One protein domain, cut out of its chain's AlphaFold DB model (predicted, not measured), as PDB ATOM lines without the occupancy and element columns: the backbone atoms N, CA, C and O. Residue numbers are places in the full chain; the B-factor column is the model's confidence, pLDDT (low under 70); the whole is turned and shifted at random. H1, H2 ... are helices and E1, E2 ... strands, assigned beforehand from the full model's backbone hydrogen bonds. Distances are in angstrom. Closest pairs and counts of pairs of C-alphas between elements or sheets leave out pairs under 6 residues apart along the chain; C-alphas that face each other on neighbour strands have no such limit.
ATOM      1  N   ILE A  12      14.456   7.289 -36.800       70.00
ATOM      2  CA  ILE A  12      14.673   5.846 -36.681       70.00
ATOM      3  C   ILE A  12      13.434   5.254 -36.010       70.00
ATOM      4  O   ILE A  12      13.049   5.693 -34.930       70.00
ATOM      5  N   SER A  13      12.791   4.273 -36.640       69.00
ATOM      6  CA  SER A  13      11.647   3.568 -36.049       69.00
ATOM      7  C   SER A  13      12.103   2.232 -35.474       69.00
ATOM      8  O   SER A  13      12.740   1.450 -36.181       69.00
ATOM      9  N   LEU A  14      11.800   1.970 -34.198       67.50
ATOM     10  CA  LEU A  14      12.120   0.700 -33.539       67.50
ATOM     11  C   LEU A  14      10.889  -0.192 -33.409       67.50
ATOM     12  O   LEU A  14       9.777   0.267 -33.149       67.50
ATOM     13  N   ASP A  15      11.131  -1.501 -33.466       70.31
ATOM     14  CA  ASP A  15      10.113  -2.503 -33.177       70.31
ATOM     15  C   ASP A  15       9.573  -2.368 -31.747       70.31
ATOM     16  O   ASP A  15      10.315  -2.407 -30.754       70.31
ATOM     17  N   LYS A  16       8.242  -2.315 -31.632       71.25
ATOM     18  CA  LYS A  16       7.524  -2.205 -30.350       71.25
ATOM     19  C   LYS A  16       7.879  -3.334 -29.377       71.25
ATOM     20  O   LYS A  16       7.940  -3.117 -28.168       71.25
ATOM     21  N   GLU A  17       8.156  -4.532 -29.891       71.81
ATOM     22  CA  GLU A  17       8.568  -5.688 -29.088       71.81
ATOM     23  C   GLU A  17       9.929  -5.478 -28.416       71.81
ATOM     24  O   GLU A  17      10.104  -5.801 -27.237       71.81
ATOM     25  N   LYS A  18      10.887  -4.889 -29.138       73.44
ATOM     26  CA  LYS A  18      12.220  -4.588 -28.607       73.44
ATOM     27  C   LYS A  18      12.156  -3.462 -27.590       73.44
ATOM     28  O   LYS A  18      12.772  -3.569 -26.533       73.44
ATOM     29  N   LEU A  19      11.344  -2.437 -27.848       70.50
ATOM     30  CA  LEU A  19      11.125  -1.363 -26.882       70.50
ATOM     31  C   LEU A  19      10.521  -1.861 -25.566       70.50
ATOM     32  O   LEU A  19      10.896  -1.392 -24.494       70.50
ATOM     33  N   ASN A  20       9.614  -2.835 -25.627       70.31
ATOM     34  CA  ASN A  20       9.049  -3.439 -24.423       70.31
ATOM     35  C   ASN A  20      10.105  -4.216 -23.625       70.31
ATOM     36  O   ASN A  20      10.114  -4.133 -22.401       70.31
ATOM     37  N   ARG A  21      11.039  -4.905 -24.293       70.38
ATOM     38  CA  ARG A  21      12.189  -5.537 -23.620       70.38
ATOM     39  C   ARG A  21      13.080  -4.500 -22.938       70.38
ATOM     40  O   ARG A  21      13.425  -4.673 -21.777       70.38
ATOM     41  N   VAL A  22      13.372  -3.396 -23.623       70.50
ATOM     42  CA  VAL A  22      14.147  -2.265 -23.081       70.50
ATOM     43  C   VAL A  22      13.462  -1.655 -21.849       70.50
ATOM     44  O   VAL A  22      14.132  -1.425 -20.845       70.50
ATOM     45  N   LYS A  23      12.134  -1.454 -21.880       66.94
ATOM     46  CA  LYS A  23      11.348  -0.996 -20.716       66.94
ATOM     47  C   LYS A  23      11.499  -1.924 -19.512       66.94
ATOM     48  O   LYS A  23      11.708  -1.453 -18.400       66.94
ATOM     49  N   VAL A  24      11.396  -3.233 -19.738       66.69
ATOM     50  CA  VAL A  24      11.527  -4.243 -18.678       66.69
ATOM     51  C   VAL A  24      12.937  -4.236 -18.082       66.69
ATOM     52  O   VAL A  24      13.082  -4.383 -16.874       66.69
ATOM     53  N   SER A  25      13.971  -4.018 -18.899       66.75
ATOM     54  CA  SER A  25      15.363  -3.987 -18.433       66.75
ATOM     55  C   SER A  25      15.728  -2.719 -17.655       66.75
ATOM     56  O   SER A  25      16.557  -2.778 -16.750       66.75
ATOM     57  N   LEU A  26      15.157  -1.562 -18.008       65.38
ATOM     58  CA  LEU A  26      15.541  -0.278 -17.412       65.38
ATOM     59  C   LEU A  26      14.821   0.050 -16.098       65.38
ATOM     60  O   LEU A  26      15.276   0.951 -15.403       65.38
ATOM     61  N   ASN A  27      13.728  -0.642 -15.747       60.44
ATOM     62  CA  ASN A  27      12.843  -0.314 -14.609       60.44
ATOM     63  C   ASN A  27      12.333   1.150 -14.569       60.44
ATOM     64  O   ASN A  27      11.627   1.531 -13.638       60.44
ATOM     65  N   GLU A  28      12.653   1.957 -15.581       65.81
ATOM     66  CA  GLU A  28      12.228   3.336 -15.791       65.81
ATOM     67  C   GLU A  28      11.311   3.400 -17.012       65.81
ATOM     68  O   GLU A  28      11.489   2.680 -18.004       65.81
ATOM     69  N   GLU A  29      10.317   4.284 -16.956       64.81
ATOM     70  CA  GLU A  29       9.439   4.517 -18.094       64.81
ATOM     71  C   GLU A  29      10.216   5.206 -19.217       64.81
ATOM     72  O   GLU A  29      10.606   6.369 -19.111       64.81
ATOM     73  N   LEU A  30      10.432   4.484 -20.323       67.94
ATOM     74  CA  LEU A  30      10.930   5.095 -21.551       67.94
ATOM     75  C   LEU A  30       9.998   6.245 -21.963       67.94
ATOM     76  O   LEU A  30       8.777   6.042 -22.001       67.94
ATOM     77  N   PRO A  31      10.546   7.412 -22.343       70.00
ATOM     78  CA  PRO A  31       9.750   8.504 -22.882       70.00
ATOM     79  C   PRO A  31       8.894   8.017 -24.057       70.00
ATOM     80  O   PRO A  31       9.397   7.315 -24.935       70.00
ATOM     81  N   GLN A  32       7.616   8.411 -24.102       67.62
ATOM     82  CA  GLN A  32       6.669   7.950 -25.133       67.62
ATOM     83  C   GLN A  32       7.192   8.158 -26.563       67.62
ATOM     84  O   GLN A  32       6.984   7.297 -27.408       67.62
ATOM     85  N   ARG A  33       7.979   9.218 -26.795       68.56
ATOM     86  CA  ARG A  33       8.648   9.505 -28.075       68.56
ATOM     87  C   ARG A  33       9.454   8.332 -28.646       68.56
ATOM     88  O   ARG A  33       9.426   8.141 -29.852       68.56
ATOM     89  N   PHE A  34      10.074   7.491 -27.809       71.06
ATOM     90  CA  PHE A  34      10.857   6.338 -28.279       71.06
ATOM     91  C   PHE A  34      10.000   5.293 -29.019       71.06
ATOM     92  O   PHE A  34      10.543   4.503 -29.786       71.06
ATOM     93  N   PHE A  35       8.686   5.253 -28.764       66.44
ATOM     94  CA  PHE A  35       7.758   4.324 -29.424       66.44
ATOM     95  C   PHE A  35       7.382   4.758 -30.836       66.44
ATOM     96  O   PHE A  35       6.953   3.912 -31.621       66.44
ATOM     97  N   ASP A  36       7.540   6.045 -31.133       70.38
ATOM     98  CA  ASP A  36       7.121   6.639 -32.393       70.38
ATOM     99  C   ASP A  36       8.345   6.964 -33.260       70.38
ATOM    100  O   ASP A  36       8.446   6.477 -34.386       70.38
ATOM    101  N   GLU A  37       9.303   7.736 -32.733       71.88
ATOM    102  CA  GLU A  37      10.476   8.210 -33.471       71.88
ATOM    103  C   GLU A  37      11.707   8.320 -32.554       71.88
ATOM    104  O   GLU A  37      11.676   8.976 -31.512       71.88
ATOM    105  N   ILE A  38      12.818   7.707 -32.965       77.38
ATOM    106  CA  ILE A  38      14.126   7.821 -32.309       77.38
ATOM    107  C   ILE A  38      15.032   8.723 -33.142       77.38
ATOM    108  O   ILE A  38      15.193   8.516 -34.348       77.38
ATOM    109  N   ARG A  39      15.648   9.714 -32.489       79.56
ATOM    110  CA  ARG A  39      16.668  10.576 -33.096       79.56
ATOM    111  C   ARG A  39      18.063  10.002 -32.897       79.56
ATOM    112  O   ARG A  39      18.292   9.091 -32.104       79.56
ATOM    113  N   VAL A  40      19.037  10.591 -33.579       77.75
ATOM    114  CA  VAL A  40      20.447  10.203 -33.434       77.75
ATOM    115  C   VAL A  40      20.948  10.420 -31.998       77.75
ATOM    116  O   VAL A  40      21.693   9.583 -31.488       77.75
ATOM    117  N   GLU A  41      20.500  11.479 -31.311       76.75
ATOM    118  CA  GLU A  41      20.858  11.715 -29.901       76.75
ATOM    119  C   GLU A  41      20.397  10.567 -28.986       76.75
ATOM    120  O   GLU A  41      21.143  10.107 -28.118       76.75
ATOM    121  N   ASP A  42      19.187  10.058 -29.224       80.94
ATOM    122  CA  ASP A  42      18.586   8.970 -28.451       80.94
ATOM    123  C   ASP A  42      19.320   7.632 -28.671       80.94
ATOM    124  O   ASP A  42      19.431   6.816 -27.753       80.94
ATOM    125  N   VAL A  43      19.891   7.412 -29.863       79.81
ATOM    126  CA  VAL A  43      20.774   6.260 -30.133       79.81
ATOM    127  C   VAL A  43      22.064   6.349 -29.317       79.81
ATOM    128  O   VAL A  43      22.544   5.333 -28.804       79.81
ATOM    129  N   GLY A  44      22.610   7.558 -29.154       81.62
ATOM    130  CA  GLY A  44      23.744   7.809 -28.264       81.62
ATOM    131  C   GLY A  44      23.427   7.398 -26.826       81.62
ATOM    132  O   GLY A  44      24.171   6.624 -26.222       81.62
ATOM    133  N   TRP A  45      22.263   7.813 -26.327       83.44
ATOM    134  CA  TRP A  45      21.776   7.434 -25.001       83.44
ATOM    135  C   TRP A  45      21.578   5.912 -24.843       83.44
ATOM    136  O   TRP A  45      22.001   5.324 -23.843       83.44
ATOM    137  N   LEU A  46      21.009   5.236 -25.851       80.19
ATOM    138  CA  LEU A  46      20.858   3.770 -25.856       80.19
ATOM    139  C   LEU A  46      22.212   3.051 -25.767       80.19
ATOM    140  O   LEU A  46      22.337   2.037 -25.077       80.19
ATOM    141  N   ASN A  47      23.239   3.581 -26.434       81.88
ATOM    142  CA  ASN A  47      24.585   3.019 -26.381       81.88
ATOM    143  C   ASN A  47      25.222   3.166 -24.989       81.88
ATOM    144  O   ASN A  47      25.895   2.246 -24.525       81.88
ATOM    145  N   GLU A  48      24.992   4.277 -24.291       83.19
ATOM    146  CA  GLU A  48      25.479   4.462 -22.917       83.19
ATOM    147  C   GLU A  48      24.822   3.476 -21.943       83.19
ATOM    148  O   GLU A  48      25.483   2.913 -21.067       83.19
ATOM    149  N   LYS A  49      23.530   3.193 -22.136       80.06
ATOM    150  CA  LYS A  49      22.757   2.268 -21.297       80.06
ATOM    151  C   LYS A  49      22.895   0.792 -21.686       80.06
ATOM    152  O   LYS A  49      22.297  -0.064 -21.034       80.06
ATOM    153  N   ARG A  50      23.741   0.452 -22.667       74.62
ATOM    154  CA  ARG A  50      23.944  -0.931 -23.154       74.62
ATOM    155  C   ARG A  50      24.252  -1.953 -22.053       74.62
ATOM    156  O   ARG A  50      23.806  -3.093 -22.136       74.62
ATOM    157  N   ALA A  51      24.995  -1.550 -21.017       73.50
ATOM    158  CA  ALA A  51      25.381  -2.433 -19.915       73.50
ATOM    159  C   ALA A  51      24.177  -2.845 -19.053       73.50
ATOM    160  O   ALA A  51      24.127  -3.964 -18.559       73.50
ATOM    161  N   THR A  52      23.195  -1.952 -18.913       75.94
ATOM    162  CA  THR A  52      21.946  -2.200 -18.184       75.94
ATOM    163  C   THR A  52      20.940  -2.960 -19.045       75.94
ATOM    164  O   THR A  52      20.179  -3.774 -18.537       75.94
ATOM    165  N   LEU A  53      20.958  -2.728 -20.360       71.81
ATOM    166  CA  LEU A  53      20.059  -3.386 -21.308       71.81
ATOM    167  C   LEU A  53      20.420  -4.851 -21.568       71.81
ATOM    168  O   LEU A  53      19.561  -5.613 -22.004       71.81
ATOM    169  N   GLY A  54      21.673  -5.244 -21.320       74.88
ATOM    170  CA  GLY A  54      22.141  -6.619 -21.510       74.88
ATOM    171  C   GLY A  54      22.159  -7.079 -22.971       74.88
ATOM    172  O   GLY A  54      22.403  -8.254 -23.227       74.88
ATOM    173  N   MET A  55      21.924  -6.171 -23.925       75.81
ATOM    174  CA  MET A  55      21.899  -6.456 -25.358       75.81
ATOM    175  C   MET A  55      22.768  -5.461 -26.136       75.81
ATOM    176  O   MET A  55      22.826  -4.275 -25.788       75.81
ATOM    177  N   PRO A  56      23.464  -5.913 -27.190       81.81
ATOM    178  CA  PRO A  56      24.278  -5.037 -28.012       81.81
ATOM    179  C   PRO A  56      23.412  -4.139 -28.912       81.81
ATOM    180  O   PRO A  56      22.356  -4.535 -29.401       81.81
ATOM    181  N   LEU A  57      23.893  -2.920 -29.184       80.75
ATOM    182  CA  LEU A  57      23.144  -1.898 -29.933       80.75
ATOM    183  C   LEU A  57      22.721  -2.354 -31.339       80.75
ATOM    184  O   LEU A  57      21.637  -2.016 -31.801       80.75
ATOM    185  N   HIS A  58      23.553  -3.144 -32.019       81.38
ATOM    186  CA  HIS A  58      23.229  -3.637 -33.358       81.38
ATOM    187  C   HIS A  58      22.002  -4.560 -33.362       81.38
ATOM    188  O   HIS A  58      21.284  -4.601 -34.350       81.38
ATOM    189  N   GLU A  59      21.739  -5.277 -32.267       82.06
ATOM    190  CA  GLU A  59      20.576  -6.157 -32.136       82.06
ATOM    191  C   GLU A  59      19.296  -5.354 -31.870       82.06
ATOM    192  O   GLU A  59      18.222  -5.698 -32.375       82.06
ATOM    193  N   LEU A  60      19.422  -4.230 -31.151       79.00
ATOM    194  CA  LEU A  60      18.351  -3.243 -30.992       79.00
ATOM    195  C   LEU A  60      17.961  -2.625 -32.333       79.00
ATOM    196  O   LEU A  60      16.782  -2.620 -32.675       79.00
ATOM    197  N   LEU A  61      18.952  -2.166 -33.098       80.56
ATOM    198  CA  LEU A  61      18.747  -1.462 -34.366       80.56
ATOM    199  C   LEU A  61      18.459  -2.393 -35.556       80.56
ATOM    200  O   LEU A  61      18.096  -1.928 -36.635       80.56
ATOM    201  N   LEU A  62      18.608  -3.709 -35.387       82.50
ATOM    202  CA  LEU A  62      18.319  -4.678 -36.442       82.50
ATOM    203  C   LEU A  62      16.840  -4.585 -36.852       82.50
ATOM    204  O   LEU A  62      15.968  -4.702 -35.997       82.50
ATOM    205  N   GLY A  63      16.545  -4.412 -38.141       74.62
ATOM    206  CA  GLY A  63      15.162  -4.321 -38.635       74.62
ATOM    207  C   GLY A  63      14.486  -2.961 -38.427       74.62
ATOM    208  O   GLY A  63      13.317  -2.823 -38.764       74.62
ATOM    209  N   CYS A  64      15.210  -1.962 -37.916       79.06
ATOM    210  CA  CYS A  64      14.696  -0.600 -37.804       79.06
ATOM    211  C   CYS A  64      14.680   0.094 -39.166       79.06
ATOM    212  O   CYS A  64      15.621  -0.051 -39.951       79.06
ATOM    213  N   ASP A  65      13.633   0.878 -39.417       77.38
ATOM    214  CA  ASP A  65      13.554   1.721 -40.608       77.38
ATOM    215  C   ASP A  65      14.198   3.084 -40.333       77.38
ATOM    216  O   ASP A  65      14.037   3.654 -39.248       77.38
ATOM    217  N   ILE A  66      14.943   3.591 -41.314       79.31
ATOM    218  CA  ILE A  66      15.652   4.868 -41.231       79.31
ATOM    219  C   ILE A  66      15.006   5.821 -42.233       79.31
ATOM    220  O   ILE A  66      15.277   5.790 -43.435       79.31
ATOM    221  N   GLY A  67      14.171   6.711 -41.708       73.81
ATOM    222  CA  GLY A  67      13.626   7.844 -42.433       73.81
ATOM    223  C   GLY A  67      14.713   8.885 -42.655       73.81
ATOM    224  O   GLY A  67      14.961   9.730 -41.794       73.81
ATOM    225  N   LEU A  68      15.362   8.820 -43.819       73.75
ATOM    226  CA  LEU A  68      16.255   9.877 -44.267       73.75
ATOM    227  C   LEU A  68      15.443  11.093 -44.696       73.75
ATOM    228  O   LEU A  68      14.395  10.961 -45.345       73.75
TER     229      LEU A  68
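Overview. This is residues 12 to 68 of the 128 residues of an uncharacterized protein of Laodelphax striatellus (UniProt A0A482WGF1). This is a small, rounded cluster of helices: the two longer ones, H1 and H3, stay apart on different sides of the body, short H4 and H5 make a further side, with H4 touching H1 near the last residues of H1 and H5 close to both H1 and H3, and short H2 is near the first residues of H1. At one end of the longest axis, residues 12 to 13 pair with E1, bringing the two ends of the printed part together. The printed part has 57 residues, with five named helices and one named strand in the order H1, H2, H3, H4, H5, E1; the class is mostly helix. It is compact, with a radius of gyration of the C-alphas of 10.4 A and spans of 30 by 21 by 20 A.

Along the chain. H1, residues 16 to 26, is 15.3 A long and begins at C-alpha 16 (7.524, -2.205, -30.350). H2 is residues 32 to 35. H3, residues 40 to 48, is 13.0 A long. H4 is residues 50 to 53 and H5 is residues 57 to 61. E1, residues 65 to 67, ends at C-alpha 67 (13.626, 7.844, -42.433).

Arrangement. H1 and H2 only just touch, with 3 pairs of C-alphas within 8 A, the closest being Lys 16 and Phe 35 at 6.6 A. H1 touches H4, closest at the C-alphas of Ser 25 and Leu 53, 5.5 A apart. H5 is close but not clearly touching H1 and H3, with closest C-alphas Lys 18 and Leu 60 at 6.7 A, and Asn 47 and Leu 57 at 6.2 A. H3 and H4 meet only through their link. E1 pairs with no named strand, but residues 12 to 13 pair antiparallel with its residues 65 to 66. Each O i to N i+4 pair is within hydrogen-bond range in H1, H3 and H5; H2 and H4 are too short for one, and each has its 1 O i to N i+3 pair within range.

Size, cuts and confidence. The C-alphas of Asn 27 and Leu 68, the two farthest apart, are 31.5 A apart. The printed part has no cut, and the five links are tight. Mean pLDDT of the printed part is 74.0; residues 13 to 14, 23 to 30, 32 to 33 and 35 are under 70.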